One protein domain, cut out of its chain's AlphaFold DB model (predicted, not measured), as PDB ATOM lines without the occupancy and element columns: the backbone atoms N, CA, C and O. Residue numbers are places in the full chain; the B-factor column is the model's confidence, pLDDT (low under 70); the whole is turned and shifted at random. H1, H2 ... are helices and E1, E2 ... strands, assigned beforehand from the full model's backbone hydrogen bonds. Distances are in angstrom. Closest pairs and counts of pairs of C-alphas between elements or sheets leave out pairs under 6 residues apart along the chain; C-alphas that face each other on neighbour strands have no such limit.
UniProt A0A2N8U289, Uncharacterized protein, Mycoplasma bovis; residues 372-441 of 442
ATOM      1  N   ASN A 372     -35.232 -28.224 -37.842       77.88
ATOM      2  CA  ASN A 372     -35.574 -28.791 -39.145       77.88
ATOM      3  C   ASN A 372     -35.660 -30.317 -39.015       77.88
ATOM      4  O   ASN A 372     -34.982 -30.888 -38.164       77.88
ATOM      5  N   LEU A 373     -36.439 -30.993 -39.866       79.06
ATOM      6  CA  LEU A 373     -36.542 -32.463 -39.848       79.06
ATOM      7  C   LEU A 373     -35.168 -33.145 -39.985       79.06
ATOM      8  O   LEU A 373     -34.945 -34.220 -39.434       79.06
ATOM      9  N   THR A 374     -34.229 -32.470 -40.645       81.50
ATOM     10  CA  THR A 374     -32.829 -32.874 -40.751       81.50
ATOM     11  C   THR A 374     -31.930 -31.783 -40.177       81.50
ATOM     12  O   THR A 374     -32.049 -30.614 -40.548       81.50
ATOM     13  N   LYS A 375     -31.000 -32.164 -39.298       83.62
ATOM     14  CA  LYS A 375     -29.928 -31.292 -38.806       83.62
ATOM     15  C   LYS A 375     -28.623 -31.655 -39.507       83.62
ATOM     16  O   LYS A 375     -28.180 -32.802 -39.447       83.62
ATOM     17  N   ARG A 376     -28.017 -30.672 -40.175       85.69
ATOM     18  CA  ARG A 376     -26.755 -30.812 -40.909       85.69
ATOM     19  C   ARG A 376     -25.590 -30.285 -40.080       85.69
ATOM     20  O   ARG A 376     -25.684 -29.225 -39.467       85.69
ATOM     21  N   PHE A 377     -24.494 -31.025 -40.086       85.25
ATOM     22  CA  PHE A 377     -23.240 -30.712 -39.415       85.25
ATOM     23  C   PHE A 377     -22.167 -30.386 -40.446       85.25
ATOM     24  O   PHE A 377     -22.241 -30.804 -41.601       85.25
ATOM     25  N   ARG A 378     -21.138 -29.646 -40.032       88.50
ATOM     26  CA  ARG A 378     -20.018 -29.302 -40.919       88.50
ATOM     27  C   ARG A 378     -19.223 -30.539 -41.350       88.50
ATOM     28  O   ARG A 378     -18.822 -30.619 -42.503       88.50
ATOM     29  N   SER A 379     -19.067 -31.520 -40.464       88.38
ATOM     30  CA  SER A 379     -18.363 -32.780 -40.723       88.38
ATOM     31  C   SER A 379     -19.065 -33.965 -40.055       88.38
ATOM     32  O   SER A 379     -19.958 -33.791 -39.219       88.38
ATOM     33  N   ILE A 380     -18.664 -35.181 -40.437       86.69
ATOM     34  CA  ILE A 380     -19.110 -36.415 -39.778       86.69
ATOM     35  C   ILE A 380     -18.638 -36.427 -38.318       86.69
ATOM     36  O   ILE A 380     -19.450 -36.707 -37.438       86.69
ATOM     37  N   ASP A 381     -17.394 -36.030 -38.051       87.06
ATOM     38  CA  ASP A 381     -16.848 -35.970 -36.688       87.06
ATOM     39  C   ASP A 381     -17.600 -34.959 -35.823       87.06
ATOM     40  O   ASP A 381     -17.972 -35.261 -34.695       87.06
ATOM     41  N   GLY A 382     -17.951 -33.791 -36.374       86.31
ATOM     42  CA  GLY A 382     -18.753 -32.797 -35.658       86.31
ATOM     43  C   GLY A 382     -20.139 -33.318 -35.268       86.31
ATOM     44  O   GLY A 382     -20.648 -32.985 -34.200       86.31
ATOM     45  N   LYS A 383     -20.744 -34.174 -36.101       87.69
ATOM     46  CA  LYS A 383     -21.989 -34.879 -35.763       87.69
ATOM     47  C   LYS A 383     -21.762 -35.904 -34.648       87.69
ATOM     48  O   LYS A 383     -22.578 -35.969 -33.732       87.69
ATOM     49  N   ILE A 384     -20.707 -36.716 -34.740       85.00
ATOM     50  CA  ILE A 384     -20.391 -37.751 -33.742       85.00
ATOM     51  C   ILE A 384     -20.130 -37.106 -32.380       85.00
ATOM     52  O   ILE A 384     -20.793 -37.481 -31.416       85.00
ATOM     53  N   ASN A 385     -19.276 -36.082 -32.331       88.00
ATOM     54  CA  ASN A 385     -18.963 -35.337 -31.111       88.00
ATOM     55  C   ASN A 385     -20.224 -34.705 -30.524       88.00
ATOM     56  O   ASN A 385     -20.545 -34.943 -29.369       88.00
ATOM     57  N   TYR A 386     -21.041 -34.023 -31.338       88.38
ATOM     58  CA  TYR A 386     -22.309 -33.470 -30.857       88.38
ATOM     59  C   TYR A 386     -23.212 -34.532 -30.209       88.38
ATOM     60  O   TYR A 386     -23.784 -34.290 -29.145       88.38
ATOM     61  N   MET A 387     -23.354 -35.702 -30.839       86.00
ATOM     62  CA  MET A 387     -24.192 -36.781 -30.310       86.00
ATOM     63  C   MET A 387     -23.620 -37.406 -29.039       86.00
ATOM     64  O   MET A 387     -24.399 -37.769 -28.160       86.00
ATOM     65  N   HIS A 388     -22.298 -37.531 -28.956       85.31
ATOM     66  CA  HIS A 388     -21.594 -38.040 -27.787       85.31
ATOM     67  C   HIS A 388     -21.698 -37.063 -26.608       85.31
ATOM     68  O   HIS A 388     -22.136 -37.453 -25.532       85.31
ATOM     69  N   ASP A 389     -21.401 -35.784 -26.833       87.31
ATOM     70  CA  ASP A 389     -21.305 -34.773 -25.776       87.31
ATOM     71  C   ASP A 389     -22.673 -34.413 -25.184       87.31
ATOM     72  O   ASP A 389     -22.800 -34.168 -23.988       87.31
ATOM     73  N   ASN A 390     -23.724 -34.392 -26.012       84.69
ATOM     74  CA  ASN A 390     -25.066 -34.003 -25.564       84.69
ATOM     75  C   ASN A 390     -25.919 -35.200 -25.130       84.69
ATOM     76  O   ASN A 390     -26.824 -35.046 -24.305       84.69
ATOM     77  N   TYR A 391     -25.647 -36.387 -25.686       84.25
ATOM     78  CA  TYR A 391     -26.443 -37.588 -25.446       84.25
ATOM     79  C   TYR A 391     -25.593 -38.859 -25.262       84.25
ATOM     80  O   TYR A 391     -25.772 -39.824 -26.029       84.25
ATOM     81  N   PRO A 392     -24.706 -38.875 -24.247       69.94
ATOM     82  CA  PRO A 392     -23.776 -39.979 -24.006       69.94
ATOM     83  C   PRO A 392     -24.481 -41.253 -23.524       69.94
ATOM     84  O   PRO A 392     -24.006 -42.361 -23.756       69.94
ATOM     85  N   GLU A 393     -25.634 -41.109 -22.871       72.62
ATOM     86  CA  GLU A 393     -26.315 -42.221 -22.218       72.62
ATOM     87  C   GLU A 393     -26.981 -43.185 -23.218       72.62
ATOM     88  O   GLU A 393     -27.538 -42.767 -24.248       72.62
ATOM     89  N   PRO A 394     -26.963 -44.499 -22.917       79.56
ATOM     90  CA  PRO A 394     -27.681 -45.478 -23.712       79.56
ATOM     91  C   PRO A 394     -29.194 -45.286 -23.562       79.56
ATOM     92  O   PRO A 394     -29.713 -44.887 -22.519       79.56
ATOM     93  N   ILE A 395     -29.931 -45.635 -24.616       83.00
ATOM     94  CA  ILE A 395     -31.394 -45.618 -24.584       83.00
ATOM     95  C   ILE A 395     -31.859 -46.828 -23.783       83.00
ATOM     96  O   ILE A 395     -31.816 -47.959 -24.271       83.00
ATOM     97  N   THR A 396     -32.292 -46.595 -22.548       79.69
ATOM     98  CA  THR A 396     -32.704 -47.667 -21.638       79.69
ATOM     99  C   THR A 396     -34.199 -47.951 -21.713       79.69
ATOM    100  O   THR A 396     -34.598 -49.097 -21.516       79.69
ATOM    101  N   HIS A 397     -35.019 -46.959 -22.067       85.75
ATOM    102  CA  HIS A 397     -36.472 -47.091 -22.062       85.75
ATOM    103  C   HIS A 397     -36.997 -47.881 -23.272       85.75
ATOM    104  O   HIS A 397     -36.838 -47.454 -24.418       85.75
ATOM    105  N   ASP A 398     -37.684 -49.002 -23.037       86.00
ATOM    106  CA  ASP A 398     -38.108 -49.930 -24.101       86.00
ATOM    107  C   ASP A 398     -39.044 -49.294 -25.132       86.00
ATOM    108  O   ASP A 398     -38.898 -49.526 -26.333       86.00
ATOM    109  N   LEU A 399     -39.947 -48.416 -24.686       88.38
ATOM    110  CA  LEU A 399     -40.776 -47.614 -25.586       88.38
ATOM    111  C   LEU A 399     -39.932 -46.806 -26.586       88.38
ATOM    112  O   LEU A 399     -40.216 -46.814 -27.781       88.38
ATOM    113  N   ILE A 400     -38.874 -46.139 -26.116       88.94
ATOM    114  CA  ILE A 400     -38.000 -45.326 -26.965       88.94
ATOM    115  C   ILE A 400     -37.158 -46.225 -27.873       88.94
ATOM    116  O   ILE A 400     -37.015 -45.918 -29.056       88.94
ATOM    117  N   LYS A 401     -36.677 -47.372 -27.373       88.75
ATOM    118  CA  LYS A 401     -35.965 -48.368 -28.193       88.75
ATOM    119  C   LYS A 401     -36.799 -48.819 -29.392       88.75
ATOM    120  O   LYS A 401     -36.257 -48.911 -30.487       88.75
ATOM    121  N   ILE A 402     -38.106 -49.045 -29.210       88.19
ATOM    122  CA  ILE A 402     -39.013 -49.429 -30.305       88.19
ATOM    123  C   ILE A 402     -39.017 -48.372 -31.417       88.19
ATOM    124  O   ILE A 402     -38.955 -48.732 -32.586       88.19
ATOM    125  N   HIS A 403     -39.053 -47.082 -31.072       87.25
ATOM    126  CA  HIS A 403     -38.993 -46.001 -32.064       87.25
ATOM    127  C   HIS A 403     -37.587 -45.808 -32.657       87.25
ATOM    128  O   HIS A 403     -37.454 -45.410 -33.809       87.25
ATOM    129  N   MET A 404     -36.535 -46.082 -31.884       84.25
ATOM    130  CA  MET A 404     -35.138 -45.897 -32.295       84.25
ATOM    131  C   MET A 404     -34.600 -47.006 -33.188       84.25
ATOM    132  O   MET A 404     -33.741 -46.745 -34.028       84.25
ATOM    133  N   TYR A 405     -35.100 -48.230 -33.031       80.00
ATOM    134  CA  TYR A 405     -34.660 -49.389 -33.801       80.00
ATOM    135  C   TYR A 405     -34.744 -49.153 -35.317       80.00
ATOM    136  O   TYR A 405     -33.809 -49.484 -36.052       80.00
ATOM    137  N   ASP A 406     -35.808 -48.488 -35.765       68.81
ATOM    138  CA  ASP A 406     -36.040 -48.180 -37.179       68.81
ATOM    139  C   ASP A 406     -35.056 -47.127 -37.716       68.81
ATOM    140  O   ASP A 406     -34.736 -47.110 -38.903       68.81
ATOM    141  N   PHE A 407     -34.501 -46.289 -36.836       73.81
ATOM    142  CA  PHE A 407     -33.429 -45.353 -37.172       73.81
ATOM    143  C   PHE A 407     -32.034 -45.996 -37.117       73.81
ATOM    144  O   PHE A 407     -31.138 -45.576 -37.851       73.81
ATOM    145  N   TRP A 408     -31.828 -47.009 -36.269       66.81
ATOM    146  CA  TRP A 408     -30.538 -47.695 -36.105       66.81
ATOM    147  C   TRP A 408     -30.205 -48.659 -37.240       66.81
ATOM    148  O   TRP A 408     -29.041 -48.755 -37.628       66.81
ATOM    149  N   LYS A 409     -31.210 -49.328 -37.816       58.34
ATOM    150  CA  LYS A 409     -31.018 -50.232 -38.961       58.34
ATOM    151  C   LYS A 409     -30.409 -49.561 -40.190       58.34
ATOM    152  O   LYS A 409     -29.803 -50.237 -41.015       58.34
ATOM    153  N   GLU A 410     -30.564 -48.246 -40.332       54.19
ATOM    154  CA  GLU A 410     -30.320 -47.559 -41.601       54.19
ATOM    155  C   GLU A 410     -29.336 -46.384 -41.495       54.19
ATOM    156  O   GLU A 410     -29.524 -45.336 -42.105       54.19
ATOM    157  N   GLY A 411     -28.217 -46.610 -40.796       50.12
ATOM    158  CA  GLY A 411     -26.891 -46.059 -41.110       50.12
ATOM    159  C   GLY A 411     -26.758 -44.533 -41.218       50.12
ATOM    160  O   GLY A 411     -27.038 -43.937 -42.258       50.12
ATOM    161  N   GLN A 412     -26.154 -43.951 -40.181       54.94
ATOM    162  CA  GLN A 412     -25.688 -42.566 -40.029       54.94
ATOM    163  C   GLN A 412     -24.560 -42.162 -41.014       54.94
ATOM    164  O   GLN A 412     -23.537 -41.623 -40.594       54.94
ATOM    165  N   LYS A 413     -24.683 -42.442 -42.314       56.66
ATOM    166  CA  LYS A 413     -23.542 -42.391 -43.252       56.66
ATOM    167  C   LYS A 413     -23.118 -40.988 -43.721       56.66
ATOM    168  O   LYS A 413     -22.074 -40.873 -44.349       56.66
ATOM    169  N   ASN A 414     -23.856 -39.930 -43.370       73.88
ATOM    170  CA  ASN A 414     -23.582 -38.555 -43.822       73.88
ATOM    171  C   ASN A 414     -23.356 -37.595 -42.637       73.88
ATOM    172  O   ASN A 414     -23.551 -37.966 -41.478       73.88
ATOM    173  N   ASN A 415     -23.005 -36.335 -42.906       81.69
ATOM    174  CA  ASN A 415     -22.939 -35.249 -41.917       81.69
ATOM    175  C   ASN A 415     -24.328 -34.724 -41.497       81.69
ATOM    176  O   ASN A 415     -24.470 -33.571 -41.108       81.69
ATOM    177  N   GLU A 416     -25.364 -35.553 -41.579       82.50
ATOM    178  CA  GLU A 416     -26.748 -35.197 -41.279       82.50
ATOM    179  C   GLU A 416     -27.343 -36.182 -40.276       82.50
ATOM    180  O   GLU A 416     -26.966 -37.359 -40.233       82.50
ATOM    181  N   ILE A 417     -28.282 -35.696 -39.470       81.88
ATOM    182  CA  ILE A 417     -29.089 -36.512 -38.569       81.88
ATOM    183  C   ILE A 417     -30.564 -36.166 -38.733       81.88
ATOM    184  O   ILE A 417     -30.936 -35.003 -38.901       81.88
ATOM    185  N   ASP A 418     -31.407 -37.189 -38.664       82.69
ATOM    186  CA  ASP A 418     -32.843 -37.011 -38.518       82.69
ATOM    187  C   ASP A 418     -33.134 -36.443 -37.124       82.69
ATOM    188  O   ASP A 418     -32.804 -37.060 -36.108       82.69
ATOM    189  N   SER A 419     -33.746 -35.264 -37.056       86.12
ATOM    190  CA  SER A 419     -34.005 -34.576 -35.788       86.12
ATOM    191  C   SER A 419     -34.955 -35.349 -34.875       86.12
ATOM    192  O   SER A 419     -34.953 -35.117 -33.668       86.12
ATOM    193  N   ARG A 420     -35.716 -36.324 -35.390       86.75
ATOM    194  CA  ARG A 420     -36.513 -37.236 -34.553       86.75
ATOM    195  C   ARG A 420     -35.639 -38.098 -33.650       86.75
ATOM    196  O   ARG A 420     -36.047 -38.389 -32.532       86.75
ATOM    197  N   ILE A 421     -34.428 -38.451 -34.086       87.06
ATOM    198  CA  ILE A 421     -33.451 -39.176 -33.260       87.06
ATOM    199  C   ILE A 421     -33.034 -38.312 -32.069       87.06
ATOM    200  O   ILE A 421     -33.022 -38.792 -30.939       87.06
ATOM    201  N   ILE A 422     -32.735 -37.032 -32.315       86.94
ATOM    202  CA  ILE A 422     -32.394 -36.068 -31.260       86.94
ATOM    203  C   ILE A 422     -33.561 -35.949 -30.277       86.94
ATOM    204  O   ILE A 422     -33.366 -36.098 -29.076       86.94
ATOM    205  N   LEU A 423     -34.783 -35.773 -30.783       88.69
ATOM    206  CA  LEU A 423     -35.976 -35.661 -29.943       88.69
ATOM    207  C   LEU A 423     -36.234 -36.912 -29.102       88.69
ATOM    208  O   LEU A 423     -36.590 -36.782 -27.939       88.69
ATOM    209  N   LEU A 424     -36.032 -38.115 -29.645       90.25
ATOM    210  CA  LEU A 424     -36.159 -39.356 -28.874       90.25
ATOM    211  C   LEU A 424     -35.098 -39.465 -27.778       90.25
ATOM    212  O   LEU A 424     -35.390 -39.981 -26.700       90.25
ATOM    213  N   LYS A 425     -33.884 -38.966 -28.030       88.81
ATOM    214  CA  LYS A 425     -32.825 -38.909 -27.018       88.81
ATOM    215  C   LYS A 425     -33.122 -37.882 -25.920       88.81
ATOM    216  O   LYS A 425     -32.975 -38.219 -24.748       88.81
ATOM    217  N   GLU A 426     -33.614 -36.694 -26.274       88.44
ATOM    218  CA  GLU A 426     -34.123 -35.704 -25.306       88.44
ATOM    219  C   GLU A 426     -35.266 -36.280 -24.467       88.44
ATOM    220  O   GLU A 426     -35.286 -36.156 -23.244       88.44
ATOM    221  N   PHE A 427     -36.189 -36.989 -25.120       89.69
ATOM    222  CA  PHE A 427     -37.289 -37.672 -24.452       89.69
ATOM    223  C   PHE A 427     -36.778 -38.718 -23.457       89.69
ATOM    224  O   PHE A 427     -37.207 -38.729 -22.308       89.69
ATOM    225  N   ASN A 428     -35.828 -39.570 -23.860       89.25
ATOM    226  CA  ASN A 428     -35.233 -40.581 -22.981       89.25
ATOM    227  C   ASN A 428     -34.547 -39.954 -21.757       89.25
ATOM    228  O   ASN A 428     -34.774 -40.414 -20.640       89.25
ATOM    229  N   LYS A 429     -33.768 -38.886 -21.962       86.19
ATOM    230  CA  LYS A 429     -33.098 -38.144 -20.885       86.19
ATOM    231  C   LYS A 429     -34.108 -37.563 -19.891       86.19
ATOM    232  O   LYS A 429     -33.951 -37.697 -18.681       86.19
ATOM    233  N   ALA A 430     -35.186 -36.960 -20.393       85.12
ATOM    234  CA  ALA A 430     -36.245 -36.418 -19.547       85.12
ATOM    235  C   ALA A 430     -36.967 -37.511 -18.733       85.12
ATOM    236  O   ALA A 430     -37.227 -37.310 -17.546       85.12
ATOM    237  N   LEU A 431     -37.222 -38.682 -19.328       85.25
ATOM    238  CA  LEU A 431     -37.803 -39.828 -18.618       85.25
ATOM    239  C   LEU A 431     -36.895 -40.341 -17.490       85.25
ATOM    240  O   LEU A 431     -37.391 -40.680 -16.417       85.25
ATOM    241  N   GLN A 432     -35.580 -40.407 -17.713       81.00
ATOM    242  CA  GLN A 432     -34.614 -40.854 -16.701       81.00
ATOM    243  C   GLN A 432     -34.540 -39.878 -15.520       81.00
ATOM    244  O   GLN A 432     -34.619 -40.307 -14.369       81.00
ATOM    245  N   ASN A 433     -34.502 -38.572 -15.796       75.69
ATOM    246  CA  ASN A 433     -34.486 -37.542 -14.754       75.69
ATOM    247  C   ASN A 433     -35.747 -37.569 -13.877       75.69
ATOM    248  O   ASN A 433     -35.660 -37.378 -12.666       75.69
ATOM    249  N   ASN A 434     -36.917 -37.836 -14.466       69.25
ATOM    250  CA  ASN A 434     -38.157 -37.973 -13.701       69.25
ATOM    251  C   ASN A 434     -38.127 -39.203 -12.779       69.25
ATOM    252  O   ASN A 434     -38.512 -39.089 -11.620       69.25
ATOM    253  N   LYS A 435     -37.576 -40.338 -13.237       63.78
ATOM    254  CA  LYS A 435     -37.407 -41.536 -12.394       63.78
ATOM    255  C   LYS A 435     -36.454 -41.315 -11.215       63.78
ATOM    256  O   LYS A 435     -36.743 -41.774 -10.116       63.78
ATOM    257  N   MET A 436     -35.342 -40.600 -11.419       60.03
ATOM    258  CA  MET A 436     -34.386 -40.301 -10.336       60.03
ATOM    259  C   MET A 436     -34.963 -39.335  -9.289       60.03
ATOM    260  O   MET A 436     -34.658 -39.433  -8.103       60.03
ATOM    261  N   ASN A 437     -35.834 -38.414  -9.705       54.12
ATOM    262  CA  ASN A 437     -36.505 -37.498  -8.783       54.12
ATOM    263  C   ASN A 437     -37.608 -38.173  -7.951       54.12
ATOM    264  O   ASN A 437     -37.925 -37.678  -6.872       54.12
ATOM    265  N   GLU A 438     -38.186 -39.278  -8.424       53.25
ATOM    266  CA  GLU A 438     -39.116 -40.103  -7.641       53.25
ATOM    267  C   GLU A 438     -38.377 -41.013  -6.651       53.25
ATOM    268  O   GLU A 438     -38.804 -41.121  -5.506       53.25
ATOM    269  N   SER A 439     -37.232 -41.594  -7.034       48.50
ATOM    270  CA  SER A 439     -36.428 -42.433  -6.128       48.50
ATOM    271  C   SER A 439     -35.803 -41.663  -4.966       48.50
ATOM    272  O   SER A 439     -35.514 -42.260  -3.941       48.50
ATOM    273  N   ASN A 440     -35.600 -40.352  -5.115       42.41
ATOM    274  CA  ASN A 440     -35.076 -39.485  -4.053       42.41
ATOM    275  C   ASN A 440     -36.176 -38.917  -3.134       42.41
ATOM    276  O   ASN A 440     -35.871 -38.151  -2.221       42.41
ATOM    277  N   LYS A 441     -37.453 -39.227  -3.404       43.16
ATOM    278  CA  LYS A 441     -38.616 -38.814  -2.596       43.16
ATOM    279  C   LYS A 441     -39.252 -39.967  -1.808       43.16
ATOM    280  O   LYS A 441     -40.140 -39.696  -1.002       43.16
TER     281      LYS A 441
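AT A GLANCE: This is residues 372 to 441 of the 442 residues of an uncharacterized protein of Mycoplasma bovis (UniProt A0A2N8U289). A tiny two-stranded sheet, E1 and E2, sits at one end of an elongated model, and from it the long helix H3 runs the length of the domain, with H2 packed on one side of its first half, H1 near it on another side, and residues 433 to 441 sticking out free. The printed part has 70 residues, with the order E1, H1, H2, E2, H3; it is mostly helix, and its sheet is antiparallel, in the order E1 - E2. It is only just loose, close to compact, with a radius of gyration of the C-alphas of 13.5 A and spans of 44 by 23 by 20 A.

IN THESE COORDINATES: E1 is residues 374 to 376, 6.4 A long, beginning at C-alpha 374 (-32.829, -32.874, -40.751). E2 is residues 416 to 418, 6.9 A. H3, residues 419 to 439, is 30.8 A long and ends at C-alpha 439 (-36.428, -42.433, -6.128). H1 is residues 380 to 390, 15.6 A, and H2 residues 398 to 408, 14.4 A.

HOW THE PARTS SIT: E1 and E2 are antiparallel neighbours at 158 degrees; N 375 and O 417 are within hydrogen-bond range at 2.9 A. H2 touches H3, which meets it with residues 421 to 428 alone; the closest C-alphas, Ile 400 and Leu 424, are 6.5 A apart. Their tilt is shallow, 23 degrees, opposite ways. H1 and H3 are near each other, while H1 and H2 are apart. In H1 and H3 every O i to N i+4 pair is within hydrogen-bond range; in H2, 4 of 7.

THE WHOLE: The farthest C-alphas, Asn 414 and Lys 441, are 43.9 A apart. The printed part has no cut and no long link. pLDDT is under 70 at residues 406, 408 to 413 and 434 to 441, among others.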